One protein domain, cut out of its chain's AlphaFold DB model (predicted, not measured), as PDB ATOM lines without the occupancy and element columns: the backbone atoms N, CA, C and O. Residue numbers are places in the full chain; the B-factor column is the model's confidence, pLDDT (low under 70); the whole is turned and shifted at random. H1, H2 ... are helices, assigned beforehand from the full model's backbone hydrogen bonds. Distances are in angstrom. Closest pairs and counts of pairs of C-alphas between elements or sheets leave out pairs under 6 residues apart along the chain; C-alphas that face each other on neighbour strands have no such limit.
ATOM      1  N   ALA A  27      29.282  17.462  32.280       80.19
ATOM      2  CA  ALA A  27      30.435  17.965  31.538       80.19
ATOM      3  C   ALA A  27      30.091  19.251  30.765       80.19
ATOM      4  O   ALA A  27      30.889  20.188  30.767       80.19
ATOM      5  N   GLN A  28      28.893  19.336  30.186       79.75
ATOM      6  CA  GLN A  28      28.345  20.537  29.553       79.75
ATOM      7  C   GLN A  28      28.149  21.659  30.576       79.75
ATOM      8  O   GLN A  28      28.622  22.775  30.357       79.75
ATOM      9  N   ILE A  29      27.549  21.347  31.733       82.81
ATOM     10  CA  ILE A  29      27.379  22.299  32.844       82.81
ATOM     11  C   ILE A  29      28.742  22.829  33.302       82.81
ATOM     12  O   ILE A  29      28.903  24.031  33.503       82.81
ATOM     13  N   LYS A  30      29.741  21.948  33.436       83.69
ATOM     14  CA  LYS A  30      31.102  22.329  33.838       83.69
ATOM     15  C   LYS A  30      31.787  23.226  32.816       83.69
ATOM     16  O   LYS A  30      32.341  24.252  33.198       83.69
ATOM     17  N   LYS A  31      31.699  22.887  31.530       85.06
ATOM     18  CA  LYS A  31      32.278  23.690  30.449       85.06
ATOM     19  C   LYS A  31      31.678  25.097  30.404       85.06
ATOM     20  O   LYS A  31      32.409  26.064  30.223       85.06
ATOM     21  N   ILE A  32      30.363  25.213  30.590       82.69
ATOM     22  CA  ILE A  32      29.675  26.509  30.612       82.69
ATOM     23  C   ILE A  32      29.998  27.292  31.887       82.69
ATOM     24  O   ILE A  32      30.243  28.491  31.808       82.69
ATOM     25  N   PHE A  33      30.089  26.628  33.040       82.69
ATOM     26  CA  PHE A  33      30.523  27.275  34.277       82.69
ATOM     27  C   PHE A  33      31.924  27.890  34.137       82.69
ATOM     28  O   PHE A  33      32.108  29.063  34.437       82.69
ATOM     29  N   GLU A  34      32.891  27.127  33.621       83.69
ATOM     30  CA  GLU A  34      34.269  27.591  33.413       83.69
ATOM     31  C   GLU A  34      34.362  28.700  32.355       83.69
ATOM     32  O   GLU A  34      35.175  29.611  32.486       83.69
ATOM     33  N   TYR A  35      33.515  28.654  31.322       83.19
ATOM     34  CA  TYR A  35      33.468  29.690  30.290       83.19
ATOM     35  C   TYR A  35      33.001  31.046  30.842       83.19
ATOM     36  O   TYR A  35      33.555  32.077  30.462       83.19
ATOM     37  N   PHE A  36      32.014  31.051  31.743       79.88
ATOM     38  CA  PHE A  36      31.469  32.279  32.333       79.88
ATOM     39  C   PHE A  36      32.171  32.722  33.630       79.88
ATOM     40  O   PHE A  36      32.014  33.876  34.021       79.88
ATOM     41  N   ASP A  37      32.996  31.874  34.254       79.62
ATOM     42  CA  ASP A  37      33.906  32.233  35.359       79.62
ATOM     43  C   ASP A  37      35.203  32.873  34.819       79.62
ATOM     44  O   ASP A  37      36.323  32.433  35.080       79.62
ATOM     45  N   CYS A  38      35.071  33.924  34.000       63.53
ATOM     46  CA  CYS A  38      36.203  34.508  33.267       63.53
ATOM     47  C   CYS A  38      37.257  35.165  34.180       63.53
ATOM     48  O   CYS A  38      38.373  35.442  33.740       63.53
ATOM     49  N   ASN A  39      36.901  35.463  35.432       69.19
ATOM     50  CA  ASN A  39      37.796  36.059  36.424       69.19
ATOM     51  C   ASN A  39      38.481  35.004  37.319       69.19
ATOM     52  O   ASN A  39      39.315  35.380  38.146       69.19
ATOM     53  N   GLY A  40      38.152  33.714  37.150       67.31
ATOM     54  CA  GLY A  40      38.748  32.590  37.874       67.31
ATOM     55  C   GLY A  40      38.511  32.629  39.382       67.31
ATOM     56  O   GLY A  40      39.313  32.084  40.144       67.31
ATOM     57  N   ASN A  41      37.455  33.309  39.839       71.31
ATOM     58  CA  ASN A  41      37.158  33.450  41.263       71.31
ATOM     59  C   ASN A  41      36.453  32.200  41.838       71.31
ATOM     60  O   ASN A  41      36.239  32.120  43.054       71.31
ATOM     61  N   GLY A  42      36.106  31.227  40.984       73.06
ATOM     62  CA  GLY A  42      35.444  29.982  41.356       73.06
ATOM     63  C   GLY A  42      33.938  30.121  41.584       73.06
ATOM     64  O   GLY A  42      33.351  29.247  42.237       73.06
ATOM     65  N   GLY A  43      33.304  31.201  41.112       81.12
ATOM     66  CA  GLY A  43      31.893  31.489  41.351       81.12
ATOM     67  C   GLY A  43      31.239  32.483  40.382       81.12
ATOM     68  O   GLY A  43      31.710  33.593  40.161       81.12
ATOM     69  N   LEU A  44      30.053  32.130  39.890       83.38
ATOM     70  CA  LEU A  44      29.283  32.974  38.974       83.38
ATOM     71  C   LEU A  44      28.396  33.966  39.731       83.38
ATOM     72  O   LEU A  44      27.688  33.604  40.673       83.38
ATOM     73  N   SER A  45      28.387  35.220  39.295       82.50
ATOM     74  CA  SER A  45      27.391  36.213  39.696       82.50
ATOM     75  C   SER A  45      26.032  35.936  39.047       82.50
ATOM     76  O   SER A  45      25.932  35.251  38.031       82.50
ATOM     77  N   ARG A  46      24.965  36.538  39.586       77.69
ATOM     78  CA  ARG A  46      23.596  36.444  39.040       77.69
ATOM     79  C   ARG A  46      23.536  36.703  37.525       77.69
ATOM     80  O   ARG A  46      22.910  35.946  36.797       77.69
ATOM     81  N   ALA A  47      24.224  37.744  37.053       76.94
ATOM     82  CA  ALA A  47      24.225  38.127  35.642       76.94
ATOM     83  C   ALA A  47      24.988  37.133  34.749       76.94
ATOM     84  O   ALA A  47      24.636  36.957  33.585       76.94
ATOM     85  N   GLU A  48      26.033  36.489  35.273       80.00
ATOM     86  CA  GLU A  48      26.770  35.434  34.567       80.00
ATOM     87  C   GLU A  48      25.957  34.142  34.515       80.00
ATOM     88  O   GLU A  48      25.894  33.506  33.466       80.00
ATOM     89  N   VAL A  49      25.247  33.809  35.595       79.69
ATOM     90  CA  VAL A  49      24.295  32.695  35.614       79.69
ATOM     91  C   VAL A  49      23.171  32.921  34.606       79.69
ATOM     92  O   VAL A  49      22.870  32.016  33.837       79.69
ATOM     93  N   ASP A  50      22.593  34.122  34.527       73.88
ATOM     94  CA  ASP A  50      21.521  34.416  33.567       73.88
ATOM     95  C   ASP A  50      21.982  34.296  32.103       73.88
ATOM     96  O   ASP A  50      21.189  33.926  31.235       73.88
ATOM     97  N   LYS A  51      23.258  34.589  31.818       76.50
ATOM     98  CA  LYS A  51      23.870  34.372  30.497       76.50
ATOM     99  C   LYS A  51      24.144  32.890  30.240       76.50
ATOM    100  O   LYS A  51      23.779  32.386  29.184       76.50
ATOM    101  N   ALA A  52      24.706  32.188  31.221       79.19
ATOM    102  CA  ALA A  52      24.966  30.753  31.157       79.19
ATOM    103  C   ALA A  52      23.681  29.934  30.956       79.19
ATOM    104  O   ALA A  52      23.674  28.957  30.213       79.19
ATOM    105  N   VAL A  53      22.576  30.359  31.572       74.38
ATOM    106  CA  VAL A  53      21.251  29.753  31.405       74.38
ATOM    107  C   VAL A  53      20.727  29.915  29.984       74.38
ATOM    108  O   VAL A  53      20.153  28.973  29.458       74.38
ATOM    109  N   VAL A  54      20.921  31.073  29.349       70.44
ATOM    110  CA  VAL A  54      20.509  31.277  27.949       70.44
ATOM    111  C   VAL A  54      21.315  30.393  27.005       70.44
ATOM    112  O   VAL A  54      20.751  29.859  26.057       70.44
ATOM    113  N   GLU A  55      22.603  30.206  27.288       74.00
ATOM    114  CA  GLU A  55      23.471  29.327  26.503       74.00
ATOM    115  C   GLU A  55      23.072  27.846  26.653       74.00
ATOM    116  O   GLU A  55      23.031  27.109  25.672       74.00
ATOM    117  N   LEU A  56      22.729  27.412  27.874       70.25
ATOM    118  CA  LEU A  56      22.264  26.046  28.166       70.25
ATOM    119  C   LEU A  56      20.834  25.780  27.683       70.25
ATOM    120  O   LEU A  56      20.509  24.665  27.278       70.25
ATOM    121  N   TYR A  57      19.974  26.795  27.735       66.38
ATOM    122  CA  TYR A  57      18.554  26.703  27.415       66.38
ATOM    123  C   TYR A  57      18.133  27.853  26.488       66.38
ATOM    124  O   TYR A  57      17.439  28.782  26.919       66.38
ATOM    125  N   PRO A  58      18.482  27.782  25.188       61.94
ATOM    126  CA  PRO A  58      18.183  28.844  24.223       61.94
ATOM    127  C   PRO A  58      16.688  29.172  24.103       61.94
ATOM    128  O   PRO A  58      16.321  30.314  23.839       61.94
ATOM    129  N   HIS A  59      15.809  28.201  24.369       54.59
ATOM    130  CA  HIS A  59      14.353  28.383  24.358       54.59
ATOM    131  C   HIS A  59      13.858  29.397  25.406       54.59
ATOM    132  O   HIS A  59      12.826  30.036  25.202       54.59
ATOM    133  N   LEU A  60      14.609  29.617  26.492       59.44
ATOM    134  CA  LEU A  60      14.307  30.652  27.485       59.44
ATOM    135  C   LEU A  60      14.647  32.069  26.987       59.44
ATOM    136  O   LEU A  60      14.346  33.041  27.672       59.44
ATOM    137  N   ALA A  61      15.262  32.232  25.810       53.09
ATOM    138  CA  ALA A  61      15.569  33.546  25.243       53.09
ATOM    139  C   ALA A  61      14.351  34.245  24.605       53.09
ATOM    140  O   ALA A  61      14.372  35.468  24.464       53.09
ATOM    141  N   CYS A  62      13.296  33.499  24.242       44.19
ATOM    142  CA  CYS A  62      12.169  34.008  23.445       44.19
ATOM    143  C   CYS A  62      11.078  34.756  24.241       44.19
ATOM    144  O   CYS A  62      10.321  35.515  23.643       44.19
ATOM    145  N   GLY A  63      10.993  34.600  25.570       50.62
ATOM    146  CA  GLY A  63       9.957  35.235  26.399       50.62
ATOM    147  C   GLY A  63      10.531  35.856  27.671       50.62
ATOM    148  O   GLY A  63      10.989  35.139  28.556       50.62
ATOM    149  N   LYS A  64      10.526  37.193  27.782       48.31
ATOM    150  CA  LYS A  64      11.147  37.900  28.921       48.31
ATOM    151  C   LYS A  64      10.485  37.574  30.266       48.31
ATOM    152  O   LYS A  64      11.203  37.383  31.246       48.31
ATOM    153  N   ASP A  65       9.159  37.455  30.297       49.53
ATOM    154  CA  ASP A  65       8.397  37.282  31.543       49.53
ATOM    155  C   ASP A  65       8.399  35.824  32.035       49.53
ATOM    156  O   ASP A  65       8.556  35.557  33.227       49.53
ATOM    157  N   THR A  66       8.336  34.860  31.110       52.19
ATOM    158  CA  THR A  66       8.421  33.419  31.408       52.19
ATOM    159  C   THR A  66       9.834  32.998  31.818       52.19
ATOM    160  O   THR A  66       9.999  32.209  32.751       52.19
ATOM    161  N   LYS A  67      10.864  33.590  31.194       60.09
ATOM    162  CA  LYS A  67      12.273  33.412  31.569       60.09
ATOM    163  C   LYS A  67      12.542  33.842  33.011       60.09
ATOM    164  O   LYS A  67      13.143  33.083  33.769       60.09
ATOM    165  N   ALA A  68      12.118  35.051  33.384       63.47
ATOM    166  CA  ALA A  68      12.380  35.603  34.713       63.47
ATOM    167  C   ALA A  68      11.725  34.752  35.813       63.47
ATOM    168  O   ALA A  68      12.393  34.365  36.771       63.47
ATOM    169  N   ALA A  69      10.463  34.355  35.620       65.12
ATOM    170  CA  ALA A  69       9.722  33.546  36.584       65.12
ATOM    171  C   ALA A  69      10.327  32.143  36.797       65.12
ATOM    172  O   ALA A  69      10.457  31.695  37.939       65.12
ATOM    173  N   ALA A  70      10.724  31.449  35.723       64.25
ATOM    174  CA  ALA A  70      11.323  30.115  35.816       64.25
ATOM    175  C   ALA A  70      12.696  30.148  36.507       64.25
ATOM    176  O   ALA A  70      12.980  29.323  37.380       64.25
ATOM    177  N   ILE A  71      13.516  31.143  36.162       70.00
ATOM    178  CA  ILE A  71      14.824  31.369  36.776       70.00
ATOM    179  C   ILE A  71      14.657  31.699  38.265       70.00
ATOM    180  O   ILE A  71      15.265  31.038  39.106       70.00
ATOM    181  N   ASP A  72      13.780  32.638  38.627       73.25
ATOM    182  CA  ASP A  72      13.522  33.013  40.024       73.25
ATOM    183  C   ASP A  72      13.000  31.841  40.864       73.25
ATOM    184  O   ASP A  72      13.454  31.621  41.994       73.25
ATOM    185  N   LYS A  73      12.101  31.026  40.298       73.50
ATOM    186  CA  LYS A  73      11.606  29.795  40.929       73.50
ATOM    187  C   LYS A  73      12.740  28.797  41.168       73.50
ATOM    188  O   LYS A  73      12.825  28.233  42.260       73.50
ATOM    189  N   ALA A  74      13.636  28.614  40.198       75.56
ATOM    190  CA  ALA A  74      14.792  27.729  40.322       75.56
ATOM    191  C   ALA A  74      15.787  28.216  41.390       75.56
ATOM    192  O   ALA A  74      16.242  27.420  42.211       75.56
ATOM    193  N   TYR A  75      16.056  29.524  41.454       77.50
ATOM    194  CA  TYR A  75      16.884  30.130  42.503       77.50
ATOM    195  C   TYR A  75      16.312  29.903  43.908       77.50
ATOM    196  O   TYR A  75      17.063  29.623  44.848       77.50
ATOM    197  N   ASN A  76      14.989  30.004  44.053       77.50
ATOM    198  CA  ASN A  76      14.301  29.739  45.314       77.50
ATOM    199  C   ASN A  76      14.329  28.246  45.672       77.50
ATOM    200  O   ASN A  76      14.691  27.904  46.795       77.50
ATOM    201  N   LYS A  77      14.029  27.347  44.720       75.12
ATOM    202  CA  LYS A  77      14.068  25.884  44.936       75.12
ATOM    203  C   LYS A  77      15.471  25.370  45.276       75.12
ATOM    204  O   LYS A  77      15.597  24.412  46.033       75.12
ATOM    205  N   ALA A  78      16.516  25.987  44.732       73.75
ATOM    206  CA  ALA A  78      17.903  25.634  45.019       73.75
ATOM    207  C   ALA A  78      18.467  26.316  46.287       73.75
ATOM    208  O   ALA A  78      19.620  26.077  46.625       73.75
ATOM    209  N   ASN A  79      17.676  27.121  47.018       75.25
ATOM    210  CA  ASN A  79      18.095  27.854  48.228       75.25
ATOM    211  C   ASN A  79      19.300  28.798  48.031       75.25
ATOM    212  O   ASN A  79      20.061  29.059  48.962       75.25
ATOM    213  N   ILE A  80      19.459  29.353  46.829       71.75
ATOM    214  CA  ILE A  80      20.616  30.184  46.444       71.75
ATOM    215  C   ILE A  80      20.252  31.653  46.179       71.75
ATOM    216  O   ILE A  80      21.104  32.449  45.794       71.75
ATOM    217  N   SER A  81      19.001  32.057  46.419       62.69
ATOM    218  CA  SER A  81      18.482  33.400  46.105       62.69
ATOM    219  C   SER A  81      19.190  34.563  46.818       62.69
ATOM    220  O   SER A  81      19.086  35.703  46.371       62.69
ATOM    221  N   LYS A  82      19.935  34.293  47.899       63.53
ATOM    222  CA  LYS A  82      20.696  35.291  48.679       63.53
ATOM    223  C   LYS A  82      22.215  35.198  48.493       63.53
ATOM    224  O   LYS A  82      22.952  35.936  49.147       63.53
ATOM    225  N   ILE A  83      22.696  34.287  47.649       70.50
ATOM    226  CA  ILE A  83      24.128  34.055  47.455       70.50
ATOM    227  C   ILE A  83      24.658  35.029  46.395       70.50
ATOM    228  O   ILE A  83      24.137  35.101  45.286       70.50
ATOM    229  N   LYS A  84      25.707  35.787  46.741       71.94
ATOM    230  CA  LYS A  84      26.318  36.782  45.841       71.94
ATOM    231  C   LYS A  84      27.085  36.141  44.670       71.94
ATOM    232  O   LYS A  84      27.086  36.709  43.582       71.94
ATOM    233  N   TYR A  85      27.709  34.982  44.904       80.12
ATOM    234  CA  TYR A  85      28.461  34.202  43.913       80.12
ATOM    235  C   TYR A  85      28.202  32.709  44.094       80.12
ATOM    236  O   TYR A  85      28.358  32.196  45.201       80.12
ATOM    237  N   ILE A  86      27.840  32.023  43.017       81.81
ATOM    238  CA  ILE A  86      27.413  30.624  43.028       81.81
ATOM    239  C   ILE A  86      28.575  29.742  42.588       81.81
ATOM    240  O   ILE A  86      29.084  29.903  41.479       81.81
ATOM    241  N   LYS A  87      28.987  28.796  43.434       85.50
ATOM    242  CA  LYS A  87      30.054  27.835  43.115       85.50
ATOM    243  C   LYS A  87      29.536  26.714  42.218       85.50
ATOM    244  O   LYS A  87      28.340  26.450  42.172       85.50
ATOM    245  N   PHE A  88      30.440  25.973  41.579       82.62
ATOM    246  CA  PHE A  88      30.082  24.917  40.620       82.62
ATOM    247  C   PHE A  88      29.028  23.918  41.134       82.62
ATOM    248  O   PHE A  88      28.065  23.642  40.431       82.62
ATOM    249  N   ASN A  89      29.149  23.413  42.367       82.50
ATOM    250  CA  ASN A  89      28.175  22.454  42.917       82.50
ATOM    251  C   ASN A  89      26.778  23.071  43.115       82.50
ATOM    252  O   ASN A  89      25.762  22.397  42.949       82.50
ATOM    253  N   GLU A  90      26.727  24.351  43.476       83.38
ATOM    254  CA  GLU A  90      25.483  25.101  43.658       83.38
ATOM    255  C   GLU A  90      24.867  25.448  42.297       83.38
ATOM    256  O   GLU A  90      23.654  25.352  42.131       83.38
ATOM    257  N   PHE A  91      25.703  25.756  41.301       82.88
ATOM    258  CA  PHE A  91      25.298  25.960  39.912       82.88
ATOM    259  C   PHE A  91      24.780  24.663  39.281       82.88
ATOM    260  O   PHE A  91      23.735  24.673  38.645       82.88
ATOM    261  N   GLU A  92      25.429  23.521  39.523       82.44
ATOM    262  CA  GLU A  92      24.952  22.206  39.078       82.44
ATOM    263  C   GLU A  92      23.574  21.892  39.684       82.44
ATOM    264  O   GLU A  92      22.654  21.475  38.978       82.44
ATOM    265  N   SER A  93      23.402  22.145  40.985       81.88
ATOM    266  CA  SER A  93      22.110  21.980  41.659       81.88
ATOM    267  C   SER A  93      21.050  22.942  41.116       81.88
ATOM    268  O   SER A  93      19.892  22.557  40.965       81.88
ATOM    269  N   PHE A  94      21.429  24.185  40.824       83.19
ATOM    270  CA  PHE A  94      20.550  25.177  40.217       83.19
ATOM    271  C   PHE A  94      20.096  24.762  38.821       83.19
ATOM    272  O   PHE A  94      18.899  24.789  38.570       83.19
ATOM    273  N   ILE A  95      21.007  24.325  37.946       80.81
ATOM    274  CA  ILE A  95      20.670  23.888  36.586       80.81
ATOM    275  C   ILE A  95      19.722  22.686  36.618       80.81
ATOM    276  O   ILE A  95      18.729  22.685  35.897       80.81
ATOM    277  N   LYS A  96      19.929  21.729  37.532       79.81
ATOM    278  CA  LYS A  96      18.987  20.617  37.755       79.81
ATOM    279  C   LYS A  96      17.597  21.101  38.179       79.81
ATOM    280  O   LYS A  96      16.589  20.662  37.635       79.81
ATOM    281  N   LYS A  97      17.518  22.052  39.117       77.06
ATOM    282  CA  LYS A  97      16.233  22.635  39.554       77.06
ATOM    283  C   LYS A  97      15.583  23.526  38.506       77.06
ATOM    284  O   LYS A  97      14.357  23.582  38.444       77.06
ATOM    285  N   LEU A  98      16.376  24.201  37.687       74.50
ATOM    286  CA  LEU A  98      15.904  24.975  36.553       74.50
ATOM    287  C   LEU A  98      15.319  24.057  35.488       74.50
ATOM    288  O   LEU A  98      14.231  24.343  35.006       74.50
ATOM    289  N   HIS A  99      15.979  22.938  35.194       72.88
ATOM    290  CA  HIS A  99      15.468  21.912  34.297       72.88
ATOM    291  C   HIS A  99      14.093  21.401  34.746       72.88
ATOM    292  O   HIS A  99      13.139  21.483  33.979       72.88
ATOM    293  N   GLU A 100      13.956  21.016  36.023       66.62
ATOM    294  CA  GLU A 100      12.665  20.637  36.623       66.62
ATOM    295  C   GLU A 100      11.610  21.754  36.485       66.62
ATOM    296  O   GLU A 100      10.447  21.487  36.202       66.62
ATOM    297  N   CYS A 101      11.990  23.024  36.676       61.84
ATOM    298  CA  CYS A 101      11.064  24.153  36.527       61.84
ATOM    299  C   CYS A 101      10.668  24.418  35.068       61.84
ATOM    300  O   CYS A 101       9.551  24.867  34.833       61.84
ATOM    301  N   CYS A 102      11.560  24.166  34.109       60.09
ATOM    302  CA  CYS A 102      11.276  24.318  32.684       60.09
ATOM    303  C   CYS A 102      10.376  23.183  32.185       60.09
ATOM    304  O   CYS A 102       9.437  23.454  31.444       60.09
ATOM    305  N   GLU A 103      10.590  21.950  32.659       56.56
ATOM    306  CA  GLU A 103       9.642  20.848  32.462       56.56
ATOM    307  C   GLU A 103       8.264  21.199  33.049       56.56
ATOM    308  O   GLU A 103       7.263  21.105  32.349       56.56
ATOM    309  N   GLU A 104       8.199  21.667  34.304       50.59
ATOM    310  CA  GLU A 104       6.939  22.091  34.936       50.59
ATOM    311  C   GLU A 104       6.246  23.227  34.161       50.59
ATOM    312  O   GLU A 104       5.031  23.199  34.010       50.59
ATOM    313  N   ALA A 105       6.994  24.220  33.666       46.03
ATOM    314  CA  ALA A 105       6.439  25.371  32.954       46.03
ATOM    315  C   ALA A 105       5.863  25.004  31.575       46.03
ATOM    316  O   ALA A 105       4.829  25.552  31.196       46.03
ATOM    317  N   ILE A 106       6.496  24.064  30.857       47.47
ATOM    318  CA  ILE A 106       6.010  23.508  29.580       47.47
ATOM    319  C   ILE A 106       4.653  22.817  29.764       47.47
ATOM    320  O   ILE A 106       3.757  23.014  28.949       47.47
ATOM    321  N   ILE A 107       4.489  22.085  30.870       43.81
ATOM    322  CA  ILE A 107       3.256  21.361  31.224       43.81
ATOM    323  C   ILE A 107       2.104  22.327  31.569       43.81
ATOM    324  O   ILE A 107       0.939  21.962  31.458       43.81
ATOM    325  N   THR A 108       2.411  23.563  31.978       41.25
ATOM    326  CA  THR A 108       1.426  24.537  32.491       41.25
ATOM    327  C   THR A 108       1.132  25.716  31.559       41.25
ATOM    328  O   THR A 108       0.502  26.676  31.997       41.25
TER     329      THR A 108
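What this domain is: This is residues 27 to 108 of the 396 residues of an uncharacterized protein of Rhizophagus sp. MUCL 43196 (UniProt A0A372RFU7). One long helix, H5, lies along the longest axis of the domain but covers only part of its length, with the link round Gly 40 reaching beyond its start; H1 crosses its early part and H4 crosses it farther along, with H2 between H1 and H4. Look for 82 residues with five named helices, H1 to H5 in order, all helix, mostly crossed. The whole is compact, radius of gyration of the C-alphas 12.0 A, spanning 38 by 23 by 22 A.

Where its parts are: Find C-alpha 88 at (30.082, 24.917, 40.620); H5 runs 28.6 A to C-alpha 107 at (3.256, 21.361, 31.224). H1 is residues 27 to 36, H2 46 to 56, H3 58 to 61, H4 64 to 77.

How they stand to each other: H4 touches H5 at a steep tilt of 54 degrees, closest C-alphas Ala 74 and Leu 98, 4.8 A. H5 touches H1 with residues 88 to 95 alone, closest C-alphas Ile 29 and Glu 92, 6.7 A. H1 and H2 form a hairpin, closest C-alphas Phe 36 and Glu 48, 6.1 A. H3 and H4 only just touch, only at the corner, with 3 C-alpha pairs within 8 A, closest Leu 60 and Lys 67, 5.3 A. In H1, H2, H4 and H5 every O i to N i+4 pair is within hydrogen-bond range; H3 is too short for one.

The domain as a whole: The C-alphas farthest apart, Gly 40 and Thr 108, are 38.6 A apart. The printed part has no cut and no long link. Stretches under 70 pLDDT include residues 57 to 70 and 100 to 108.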